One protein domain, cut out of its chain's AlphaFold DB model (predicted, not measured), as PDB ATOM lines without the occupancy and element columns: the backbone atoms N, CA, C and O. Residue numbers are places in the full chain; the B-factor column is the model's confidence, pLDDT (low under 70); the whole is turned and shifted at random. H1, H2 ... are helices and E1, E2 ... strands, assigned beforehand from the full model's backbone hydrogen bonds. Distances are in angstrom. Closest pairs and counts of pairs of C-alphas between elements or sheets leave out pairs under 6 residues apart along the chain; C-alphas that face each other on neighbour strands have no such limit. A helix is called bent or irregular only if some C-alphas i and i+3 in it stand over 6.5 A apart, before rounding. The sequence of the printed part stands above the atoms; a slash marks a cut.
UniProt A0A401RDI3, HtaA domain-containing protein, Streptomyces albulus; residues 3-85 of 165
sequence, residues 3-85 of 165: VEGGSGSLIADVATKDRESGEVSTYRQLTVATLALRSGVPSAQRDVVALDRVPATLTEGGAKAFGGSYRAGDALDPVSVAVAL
ATOM      1  N   VAL A   3     199.580 210.003 138.496       90.12
ATOM      2  CA  VAL A   3     200.329 208.847 137.997       90.12
ATOM      3  C   VAL A   3     201.744 208.893 138.546       90.12
ATOM      4  O   VAL A   3     202.432 209.897 138.382       90.12
ATOM      5  N   GLU A   4     202.167 207.814 139.195       83.44
ATOM      6  CA  GLU A   4     203.484 207.679 139.818       83.44
ATOM      7  C   GLU A   4     203.989 206.245 139.612       83.44
ATOM      8  O   GLU A   4     203.279 205.281 139.902       83.44
ATOM      9  N   GLY A   5     205.211 206.094 139.090       70.69
ATOM     10  CA  GLY A   5     205.920 204.805 139.072       70.69
ATOM     11  C   GLY A   5     205.160 203.632 138.437       70.69
ATOM     12  O   GLY A   5     205.281 202.511 138.915       70.69
ATOM     13  N   GLY A   6     204.348 203.874 137.401       77.38
ATOM     14  CA  GLY A   6     203.547 202.828 136.748       77.38
ATOM     15  C   GLY A   6     202.230 202.484 137.456       77.38
ATOM     16  O   GLY A   6     201.579 201.510 137.098       77.38
ATOM     17  N   SER A   7     201.805 203.288 138.429       83.50
ATOM     18  CA  SER A   7     200.493 203.193 139.075       83.50
ATOM     19  C   SER A   7     199.724 204.504 138.921       83.50
ATOM     20  O   SER A   7     200.320 205.584 138.889       83.50
ATOM     21  N   GLY A   8     198.401 204.424 138.772       92.19
ATOM     22  CA  GLY A   8     197.533 205.597 138.690       92.19
ATOM     23  C   GLY A   8     196.554 205.665 139.858       92.19
ATOM     24  O   GLY A   8     196.177 204.642 140.419       92.19
ATOM     25  N   SER A   9     196.105 206.871 140.191       95.25
ATOM     26  CA  SER A   9     195.105 207.128 141.228       95.25
ATOM     27  C   SER A   9     194.066 208.136 140.739       95.25
ATOM     28  O   SER A   9     194.409 209.220 140.238       95.25
ATOM     29  N   LEU A  10     192.787 207.799 140.908       95.69
ATOM     30  CA  LEU A  10     191.676 208.723 140.712       95.69
ATOM     31  C   LEU A  10     191.419 209.456 142.026       95.69
ATOM     32  O   LEU A  10     191.085 208.837 143.032       95.69
ATOM     33  N   ILE A  11     191.587 210.773 142.002       96.38
ATOM     34  CA  ILE A  11     191.422 211.643 143.165       96.38
ATOM     35  C   ILE A  11     190.271 212.593 142.861       96.38
ATOM     36  O   ILE A  11     190.274 213.202 141.788       96.38
ATOM     37  N   ALA A  12     189.326 212.713 143.788       96.38
ATOM     38  CA  ALA A  12     188.161 213.577 143.648       96.38
ATOM     39  C   ALA A  12     187.748 214.189 144.991       96.38
ATOM     40  O   ALA A  12     188.060 213.660 146.060       96.38
ATOM     41  N   ASP A  13     187.007 215.287 144.913       96.38
ATOM     42  CA  ASP A  13     186.221 215.782 146.034       96.38
ATOM     43  C   ASP A  13     184.844 215.112 145.974       96.38
ATOM     44  O   ASP A  13     184.198 215.098 144.925       96.38
ATOM     45  N   VAL A  14     184.412 214.516 147.083       96.00
ATOM     46  CA  VAL A  14     183.189 213.708 147.147       96.00
ATOM     47  C   VAL A  14     182.303 214.234 148.261       96.00
ATOM     48  O   VAL A  14     182.714 214.263 149.416       96.00
ATOM     49  N   ALA A  15     181.074 214.611 147.925       95.00
ATOM     50  CA  ALA A  15     180.021 214.856 148.899       95.00
ATOM     51  C   ALA A  15     179.033 213.690 148.847       95.00
ATOM     52  O   ALA A  15     178.533 213.346 147.777       95.00
ATOM     53  N   THR A  16     178.768 213.078 149.993       92.81
ATOM     54  CA  THR A  16     177.841 211.954 150.121       92.81
ATOM     55  C   THR A  16     176.767 212.295 151.130       92.81
ATOM     56  O   THR A  16     177.040 212.978 152.117       92.81
ATOM     57  N   LYS A  17     175.546 211.840 150.876       92.81
ATOM     58  CA  LYS A  17     174.422 212.015 151.787       92.81
ATOM     59  C   LYS A  17     174.063 210.661 152.365       92.81
ATOM     60  O   LYS A  17     173.753 209.739 151.610       92.81
ATOM     61  N   ASP A  18     174.076 210.563 153.683       88.88
ATOM     62  CA  ASP A  18     173.618 209.364 154.359       88.88
ATOM     63  C   ASP A  18     172.117 209.154 154.110       88.88
ATOM     64  O   ASP A  18     171.318 210.097 154.155       88.88
ATOM     65  N   ARG A  19     171.729 207.916 153.793       85.56
ATOM     66  CA  ARG A  19     170.345 207.595 153.424       85.56
ATOM     67  C   ARG A  19     169.413 207.590 154.636       85.56
ATOM     68  O   ARG A  19     168.231 207.887 154.467       85.56
ATOM     69  N   GLU A  20     169.920 207.236 155.813       87.00
ATOM     70  CA  GLU A  20     169.126 207.095 157.032       87.00
ATOM     71  C   GLU A  20     169.020 208.428 157.777       87.00
ATOM     72  O   GLU A  20     167.918 208.880 158.085       87.00
ATOM     73  N   SER A  21     170.153 209.090 158.025       88.06
ATOM     74  CA  SER A  21     170.221 210.347 158.773       88.06
ATOM     75  C   SER A  21     169.994 211.584 157.901       88.06
ATOM     76  O   SER A  21     169.600 212.637 158.404       88.06
ATOM     77  N   GLY A  22     170.239 211.485 156.590       91.56
ATOM     78  CA  GLY A  22     170.181 212.621 155.671       91.56
ATOM     79  C   GLY A  22     171.351 213.601 155.798       91.56
ATOM     80  O   GLY A  22     171.335 214.638 155.128       91.56
ATOM     81  N   GLU A  23     172.350 213.300 156.628       92.19
ATOM     82  CA  GLU A  23     173.536 214.131 156.825       92.19
ATOM     83  C   GLU A  23     174.447 214.100 155.592       92.19
ATOM     84  O   GLU A  23     174.639 213.055 154.971       92.19
ATOM     85  N   VAL A  24     175.030 215.248 155.241       94.69
ATOM     86  CA  VAL A  24     175.995 215.348 154.142       94.69
ATOM     87  C   VAL A  24     177.414 215.346 154.696       94.69
ATOM     88  O   VAL A  24     177.809 216.255 155.421       94.69
ATOM     89  N   SER A  25     178.202 214.355 154.292       92.50
ATOM     90  CA  SER A  25     179.637 214.266 154.564       92.50
ATOM     91  C   SER A  25     180.440 214.654 153.328       92.50
ATOM     92  O   SER A  25     180.077 214.299 152.210       92.50
ATOM     93  N   THR A  26     181.551 215.371 153.517       95.06
ATOM     94  CA  THR A  26     182.447 215.779 152.422       95.06
ATOM     95  C   THR A  26     183.847 215.216 152.628       95.06
ATOM     96  O   THR A  26     184.434 215.361 153.699       95.06
ATOM     97  N   TYR A  27     184.403 214.632 151.573       94.19
ATOM     98  CA  TYR A  27     185.770 214.145 151.487       94.19
ATOM     99  C   TYR A  27     186.515 214.982 150.459       94.19
ATOM    100  O   TYR A  27     186.071 215.106 149.319       94.19
ATOM    101  N   ARG A  28     187.646 215.563 150.854       96.56
ATOM    102  CA  ARG A  28     188.489 216.355 149.955       96.56
ATOM    103  C   ARG A  28     189.691 215.544 149.516       96.56
ATOM    104  O   ARG A  28     190.289 214.861 150.345       96.56
ATOM    105  N   GLN A  29     190.048 215.656 148.238       95.75
ATOM    106  CA  GLN A  29     191.179 214.959 147.625       95.75
ATOM    107  C   GLN A  29     191.196 213.460 147.967       95.75
ATOM    108  O   GLN A  29     192.244 212.873 148.236       95.75
ATOM    109  N   LEU A  30     190.018 212.839 147.968       96.69
ATOM    110  CA  LEU A  30     189.869 211.425 148.257       96.69
ATOM    111  C   LEU A  30     190.390 210.616 147.074       96.69
ATOM    112  O   LEU A  30     189.907 210.779 145.954       96.69
ATOM    113  N   THR A  31     191.327 209.702 147.321       97.00
ATOM    114  CA  THR A  31     191.668 208.671 146.340       97.00
ATOM    115  C   THR A  31     190.512 207.686 146.256       97.00
ATOM    116  O   THR A  31     190.384 206.808 147.105       97.00
ATOM    117  N   VAL A  32     189.659 207.847 145.250       96.69
ATOM    118  CA  VAL A  32     188.460 207.024 145.047       96.69
ATOM    119  C   VAL A  32     188.836 205.654 144.492       96.69
ATOM    120  O   VAL A  32     188.288 204.644 144.925       96.69
ATOM    121  N   ALA A  33     189.791 205.611 143.562       97.00
ATOM    122  CA  ALA A  33     190.178 204.384 142.881       97.00
ATOM    123  C   ALA A  33     191.677 204.333 142.577       97.00
ATOM    124  O   ALA A  33     192.297 205.368 142.309       97.00
ATOM    125  N   THR A  34     192.238 203.128 142.565       95.38
ATOM    126  CA  THR A  34     193.558 202.840 141.992       95.38
ATOM    127  C   THR A  34     193.398 202.361 140.553       95.38
ATOM    128  O   THR A  34     192.440 201.673 140.215       95.38
ATOM    129  N   LEU A  35     194.320 202.760 139.682       94.69
ATOM    130  CA  LEU A  35     194.336 202.424 138.265       94.69
ATOM    131  C   LEU A  35     195.535 201.526 137.970       94.69
ATOM    132  O   LEU A  35     196.684 201.881 138.255       94.69
ATOM    133  N   ALA A  36     195.262 200.381 137.350       91.19
ATOM    134  CA  ALA A  36     196.281 199.410 136.975       91.19
ATOM    135  C   ALA A  36     196.881 199.746 135.599       91.19
ATOM    136  O   ALA A  36     196.404 199.285 134.560       91.19
ATOM    137  N   LEU A  37     197.966 200.521 135.589       88.00
ATOM    138  CA  LEU A  37     198.709 200.866 134.373       88.00
ATOM    139  C   LEU A  37     199.696 199.737 134.036       88.00
ATOM    140  O   LEU A  37     200.899 199.868 134.242       88.00
ATOM    141  N   ARG A  38     199.184 198.595 133.553       74.88
ATOM    142  CA  ARG A  38     199.974 197.355 133.360       74.88
ATOM    143  C   ARG A  38     201.269 197.540 132.558       74.88
ATOM    144  O   ARG A  38     202.226 196.814 132.786       74.88
ATOM    145  N   SER A  39     201.284 198.487 131.625       74.50
ATOM    146  CA  SER A  39     202.427 198.816 130.765       74.50
ATOM    147  C   SER A  39     203.036 200.190 131.075       74.50
ATOM    148  O   SER A  39     203.790 200.722 130.264       74.50
ATOM    149  N   GLY A  40     202.692 200.790 132.217       81.56
ATOM    150  CA  GLY A  40     203.023 202.175 132.531       81.56
ATOM    151  C   GLY A  40     202.247 203.181 131.676       81.56
ATOM    152  O   GLY A  40     201.207 202.867 131.093       81.56
ATOM    153  N   VAL A  41     202.747 204.417 131.640       84.06
ATOM    154  CA  VAL A  41     202.189 205.482 130.798       84.06
ATOM    155  C   VAL A  41     202.738 205.316 129.379       84.06
ATOM    156  O   VAL A  41     203.957 205.250 129.223       84.06
ATOM    157  N   PRO A  42     201.878 205.246 128.350       85.44
ATOM    158  CA  PRO A  42     202.336 205.149 126.973       85.44
ATOM    159  C   PRO A  42     203.070 206.422 126.549       85.44
ATOM    160  O   PRO A  42     202.829 207.510 127.076       85.44
ATOM    161  N   SER A  43     203.962 206.287 125.570       88.69
ATOM    162  CA  SER A  43     204.608 207.441 124.953       88.69
ATOM    163  C   SER A  43     203.584 208.320 124.239       88.69
ATOM    164  O   SER A  43     202.568 207.845 123.723       88.69
ATOM    165  N   ALA A  44     203.868 209.620 124.200       90.94
ATOM    166  CA  ALA A  44     203.034 210.565 123.483       90.94
ATOM    167  C   ALA A  44     203.051 210.268 121.978       90.94
ATOM    168  O   ALA A  44     204.110 210.065 121.380       90.94
ATOM    169  N   GLN A  45     201.873 210.279 121.362       89.75
ATOM    170  CA  GLN A  45     201.700 210.190 119.919       89.75
ATOM    171  C   GLN A  45     200.984 211.450 119.455       89.75
ATOM    172  O   GLN A  45     199.898 211.746 119.944       89.75
ATOM    173  N   ARG A  46     201.586 212.192 118.514       90.88
ATOM    174  CA  ARG A  46     201.055 213.487 118.039       90.88
ATOM    175  C   ARG A  46     200.738 214.439 119.203       90.88
ATOM    176  O   ARG A  46     199.644 214.986 119.274       90.88
ATOM    177  N   ASP A  47     201.675 214.541 120.143       93.50
ATOM    178  CA  ASP A  47     201.546 215.339 121.368       93.50
ATOM    179  C   ASP A  47     200.369 214.945 122.277       93.50
ATOM    180  O   ASP A  47     199.961 215.724 123.132       93.50
ATOM    181  N   VAL A  48     199.833 213.726 122.146       93.38
ATOM    182  CA  VAL A  48     198.783 213.194 123.025       93.38
ATOM    183  C   VAL A  48     199.270 211.948 123.752       93.38
ATOM    184  O   VAL A  48     199.732 210.988 123.135       93.38
ATOM    185  N   VAL A  49     199.108 211.934 125.074       92.38
ATOM    186  CA  VAL A  49     199.231 210.726 125.899       92.38
ATOM    187  C   VAL A  49     197.829 210.182 126.142       92.38
ATOM    188  O   VAL A  49     197.015 210.836 126.794       92.38
ATOM    189  N   ALA A  50     197.544 208.994 125.614       91.06
ATOM    190  CA  ALA A  50     196.238 208.356 125.728       91.06
ATOM    191  C   ALA A  50     196.331 207.051 126.520       91.06
ATOM    192  O   ALA A  50     197.074 206.142 126.169       91.06
ATOM    193  N   LEU A  51     195.543 206.965 127.580       89.75
ATOM    194  CA  LEU A  51     195.268 205.765 128.348       89.75
ATOM    195  C   LEU A  51     193.891 205.257 127.940       89.75
ATOM    196  O   LEU A  51     192.918 206.006 128.017       89.75
ATOM    197  N   ASP A  52     193.802 203.998 127.526       90.19
ATOM    198  CA  ASP A  52     192.537 203.404 127.108       90.19
ATOM    199  C   ASP A  52     192.101 202.289 128.056       90.19
ATOM    200  O   ASP A  52     192.897 201.411 128.399       90.19
ATOM    201  N   ARG A  53     190.834 202.358 128.483       91.56
ATOM    202  CA  ARG A  53     190.131 201.359 129.300       91.56
ATOM    203  C   ARG A  53     190.994 200.805 130.434       91.56
ATOM    204  O   ARG A  53     191.069 199.594 130.647       91.56
ATOM    205  N   VAL A  54     191.632 201.700 131.180       93.00
ATOM    206  CA  VAL A  54     192.486 201.326 132.303       93.00
ATOM    207  C   VAL A  54     191.609 200.759 133.417       93.00
ATOM    208  O   VAL A  54     190.716 201.469 133.889       93.00
ATOM    209  N   PRO A  55     191.846 199.513 133.867       94.25
ATOM    210  CA  PRO A  55     191.090 198.936 134.967       94.25
ATOM    211  C   PRO A  55     191.237 199.788 136.226       94.25
ATOM    212  O   PRO A  55     192.360 200.120 136.626       94.25
ATOM    213  N   ALA A  56     190.103 200.118 136.836       96.06
ATOM    214  CA  ALA A  56     190.031 200.869 138.075       96.06
ATOM    215  C   ALA A  56     189.505 199.974 139.201       96.06
ATOM    216  O   ALA A  56     188.597 199.167 139.004       96.06
ATOM    217  N   THR A  57     190.078 200.120 140.388       96.69
ATOM    218  CA  THR A  57     189.704 199.360 141.580       96.69
ATOM    219  C   THR A  57     189.344 200.324 142.692       96.69
ATOM    220  O   THR A  57     190.102 201.252 142.985       96.69
ATOM    221  N   LEU A  58     188.186 200.119 143.313       97.00
ATOM    222  CA  LEU A  58     187.698 200.980 144.378       97.00
ATOM    223  C   LEU A  58     188.596 200.874 145.616       97.00
ATOM    224  O   LEU A  58     188.940 199.777 146.064       97.00
ATOM    225  N   THR A  59     188.965 202.015 146.195       96.75
ATOM    226  CA  THR A  59     189.717 202.042 147.456       96.75
ATOM    227  C   THR A  59     188.793 201.882 148.661       96.75
ATOM    228  O   THR A  59     187.581 202.069 148.576       96.75
ATOM    229  N   GLU A  60     189.373 201.616 149.830       95.31
ATOM    230  CA  GLU A  60     188.638 201.649 151.099       95.31
ATOM    231  C   GLU A  60     187.997 203.020 151.368       95.31
ATOM    232  O   GLU A  60     186.839 203.109 151.775       95.31
ATOM    233  N   GLY A  61     188.723 204.102 151.069       93.56
ATOM    234  CA  GLY A  61     188.204 205.462 151.192       93.56
ATOM    235  C   GLY A  61     187.021 205.724 150.256       93.56
ATOM    236  O   GLY A  61     186.016 206.288 150.687       93.56
ATOM    237  N   GLY A  62     187.114 205.269 149.002       94.19
ATOM    238  CA  GLY A  62     186.021 205.328 148.034       94.19
ATOM    239  C   GLY A  62     184.796 204.554 148.519       94.19
ATOM    240  O   GLY A  62     183.708 205.118 148.590       94.19
ATOM    241  N   ALA A  63     184.978 203.303 148.944       94.75
ATOM    242  CA  ALA A  63     183.909 202.462 149.488       94.75
ATOM    243  C   ALA A  63     183.162 203.132 150.654       94.75
ATOM    244  O   ALA A  63     181.927 203.150 150.681       94.75
ATOM    245  N   LYS A  64     183.898 203.758 151.581       91.44
ATOM    246  CA  LYS A  64     183.307 204.518 152.689       91.44
ATOM    247  C   LYS A  64     182.504 205.727 152.201       91.44
ATOM    248  O   LYS A  64     181.406 205.961 152.698       91.44
ATOM    249  N   ALA A  65     183.021 206.470 151.223       91.56
ATOM    250  CA  ALA A  65     182.327 207.629 150.667       91.56
ATOM    251  C   ALA A  65     181.021 207.251 149.940       91.56
ATOM    252  O   ALA A  65     180.062 208.020 149.960       91.56
ATOM    253  N   PHE A  66     180.932 206.043 149.378       89.50
ATOM    254  CA  PHE A  66     179.699 205.492 148.797       89.50
ATOM    255  C   PHE A  66     178.766 204.816 149.826       89.50
ATOM    256  O   PHE A  66     177.909 204.004 149.463       89.50
ATOM    257  N   GLY A  67     178.931 205.118 151.118       86.44
ATOM    258  CA  GLY A  67     178.066 204.606 152.186       86.44
ATOM    259  C   GLY A  67     178.184 203.096 152.406       86.44
ATOM    260  O   GLY A  67     177.243 202.474 152.884       86.44
ATOM    261  N   GLY A  68     179.305 202.480 152.010       82.94
ATOM    262  CA  GLY A  68     179.525 201.038 152.157       82.94
ATOM    263  C   GLY A  68     178.729 200.158 151.184       82.94
ATOM    264  O   GLY A  68     178.741 198.939 151.330       82.94
ATOM    265  N   SER A  69     178.069 200.751 150.180       86.88
ATOM    266  CA  SER A  69     177.333 200.008 149.139       86.88
ATOM    267  C   SER A  69     178.249 199.129 148.279       86.88
ATOM    268  O   SER A  69     177.811 198.122 147.729       86.88
ATOM    269  N   TYR A  70     179.521 199.515 148.185       91.38
ATOM    270  CA  TYR A  70     180.578 198.814 147.467       91.38
ATOM    271  C   TYR A  70     181.686 198.428 148.439       91.38
ATOM    272  O   TYR A  70     181.913 199.112 149.445       91.38
ATOM    273  N   ARG A  71     182.395 197.346 148.138       94.75
ATOM    274  CA  ARG A  71     183.525 196.870 148.935       94.75
ATOM    275  C   ARG A  71     184.828 197.427 148.373       94.75
ATOM    276  O   ARG A  71     184.987 197.637 147.174       94.75
ATOM    277  N   ALA A  72     185.791 197.657 149.260       95.25
ATOM    278  CA  ALA A  72     187.154 197.940 148.835       95.25
ATOM    279  C   ALA A  72     187.666 196.780 147.968       95.25
ATOM    280  O   ALA A  72     187.469 195.615 148.318       95.25
ATOM    281  N   GLY A  73     188.321 197.095 146.854       95.62
ATOM    282  CA  GLY A  73     188.755 196.093 145.885       95.62
ATOM    283  C   GLY A  73     187.737 195.792 144.782       95.62
ATOM    284  O   GLY A  73     188.106 195.117 143.821       95.62
ATOM    285  N   ASP A  74     186.505 196.305 144.869       96.44
ATOM    286  CA  ASP A  74     185.529 196.135 143.793       96.44
ATOM    287  C   ASP A  74     186.059 196.751 142.492       96.44
ATOM    288  O   ASP A  74     186.632 197.848 142.471       96.44
ATOM    289  N   ALA A  75     185.881 196.015 141.395       95.94
ATOM    290  CA  ALA A  75     186.223 196.504 140.072       95.94
ATOM    291  C   ALA A  75     185.237 197.605 139.673       95.94
ATOM    292  O   ALA A  75     184.023 197.422 139.741       95.94
ATOM    293  N   LEU A  76     185.779 198.743 139.254       95.81
ATOM    294  CA  LEU A  76     185.017 199.847 138.688       95.81
ATOM    295  C   LEU A  76     185.074 199.791 137.165       95.81
ATOM    296  O   LEU A  76     185.882 199.067 136.571       95.81
ATOM    297  N   ASP A  77     184.243 200.617 136.540       95.19
ATOM    298  CA  ASP A  77     184.298 200.805 135.102       95.19
ATOM    299  C   ASP A  77     185.697 201.271 134.670       95.19
ATOM    300  O   ASP A  77     186.273 202.181 135.282       95.19
ATOM    301  N   PRO A  78     186.271 200.656 133.621       94.25
ATOM    302  CA  PRO A  78     187.563 201.070 133.113       94.25
ATOM    303  C   PRO A  78     187.543 202.523 132.640       94.25
ATOM    304  O   PRO A  78     186.604 202.961 131.974       94.25
ATOM    305  N   VAL A  79     188.617 203.253 132.927       93.06
ATOM    306  CA  VAL A  79     188.719 204.685 132.629       93.06
ATOM    307  C   VAL A  79     189.626 204.903 131.421       93.06
ATOM    308  O   VAL A  79     190.752 204.408 131.391       93.06
ATOM    309  N   SER A  80     189.157 205.683 130.444       92.19
ATOM    310  CA  SER A  80     189.991 206.206 129.354       92.19
ATOM    311  C   SER A  80     190.298 207.686 129.600       92.19
ATOM    312  O   SER A  80     189.416 208.455 129.979       92.19
ATOM    313  N   VAL A  81     191.550 208.091 129.393       91.38
ATOM    314  CA  VAL A  81     192.028 209.469 129.584       91.38
ATOM    315  C   VAL A  81     192.938 209.831 128.424       91.38
ATOM    316  O   VAL A  81     193.854 209.081 128.113       91.38
ATOM    317  N   ALA A  82     192.736 210.994 127.815       92.62
ATOM    318  CA  ALA A  82     193.660 211.542 126.832       92.62
ATOM    319  C   ALA A  82     194.108 212.936 127.276       92.62
ATOM    320  O   ALA A  82     193.279 213.771 127.635       92.62
ATOM    321  N   VAL A  83     195.418 213.166 127.275       92.56
ATOM    322  CA  VAL A  83     196.038 214.427 127.688       92.56
ATOM    323  C   VAL A  83     196.842 214.976 126.523       92.56
ATOM    324  O   VAL A  83     197.735 214.302 126.012       92.56
ATOM    325  N   ALA A  84     196.519 216.199 126.120       94.62
ATOM    326  CA  ALA A  84     197.282 216.972 125.155       94.62
ATOM    327  C   ALA A  84     198.493 217.603 125.855       94.62
ATOM    328  O   ALA A  84     198.360 218.167 126.941       94.62
ATOM    329  N   LEU A  85     199.668 217.485 125.245       94.12
ATOM    330  CA  LEU A  85     200.915 218.090 125.719       94.12
ATOM    331  C   LEU A  85     201.147 219.482 125.118       94.12
ATOM    332  O   LEU A  85     201.974 220.235 125.626       94.12
TER     333      LEU A  85
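This is residues 3 to 85 of the 165 residues of the protein "HtaA domain-containing protein" of Streptomyces albulus (UniProt A0A401RDI3). Two long, bent, antiparallel strand ribbons, E1 with E2 and E3 with E4, are joined where the last residues of E2 pair with the last residues of E3, giving one strongly twisted sheet curled like part of a barrel. The short helix H1 packs on E2, and the link from E1 to E2 and the link from E2 to E3 reach the two far ends of a rod. The printed part has 83 residues, with the named elements E1, E2, E3, H1 and E4 along the chain; the sheet order is E1, E2, E3, E4, all antiparallel, and the class is mostly strand. The whole is loose, with a radius of gyration of the C-alphas of 15.1 A and spans of 51 by 23 by 19 A.

Start at residues 3 to 4, which pair antiparallel with residues 7 to 8 of E1, residues 7 to 17. E1 is an edge strand and forms a hairpin with E2, residues 24 to 35; look there for N 10 and O 33 at 2.8 A and N 27 and O 14 at 2.8 A. E1 bends by 55 degrees at residue 13 and E2 by 69 degrees at residue 28. E2 and E3, residues 48 to 58, are also a hairpin, and E1, E2 and E3 make a meander, each strand the antiparallel neighbour of the one before. E2 and E3 stand at 114 degrees between their directions, with N 34 and O 57 at 2.9 A. H1, residues 60 to 65, is on the sheet at a height of 5.2 A, over none of the strands, but only just: 2 of its 6 C-alphas fall on E2. The closest C-alphas of E2 and H1 are those of Val 32 and Gly 62, 4.2 A apart. In H1 every O i to N i+4 pair is within hydrogen-bond range. E4, residues 75 to 84, is the other edge strand, antiparallel to E3 with N 51 and O 81 at 2.8 A; E1 and E4 are apart.

Find C-alpha 7 at (200.493, 203.193, 139.075); from there E1 runs 30.3 A to C-alpha 17. E2 covers 27.5 A from residue 24 to 35, and E3 27.0 A from residue 48 to 58, bending by 61 degrees at residue 53. H1 begins at C-alpha 60, (188.638, 201.649, 151.099). E4 runs 27.6 A from residue 75 to C-alpha 84 at (197.282, 216.972, 125.155).

The two C-alphas farthest apart are those of Ser 21 and Arg 46, 51.2 A. The link from E2 to E3, residues 36 to 47, is long, and that from E3 to H1 is tight. The printed part has no cut, and no printed residue is under 70 in pLDDT.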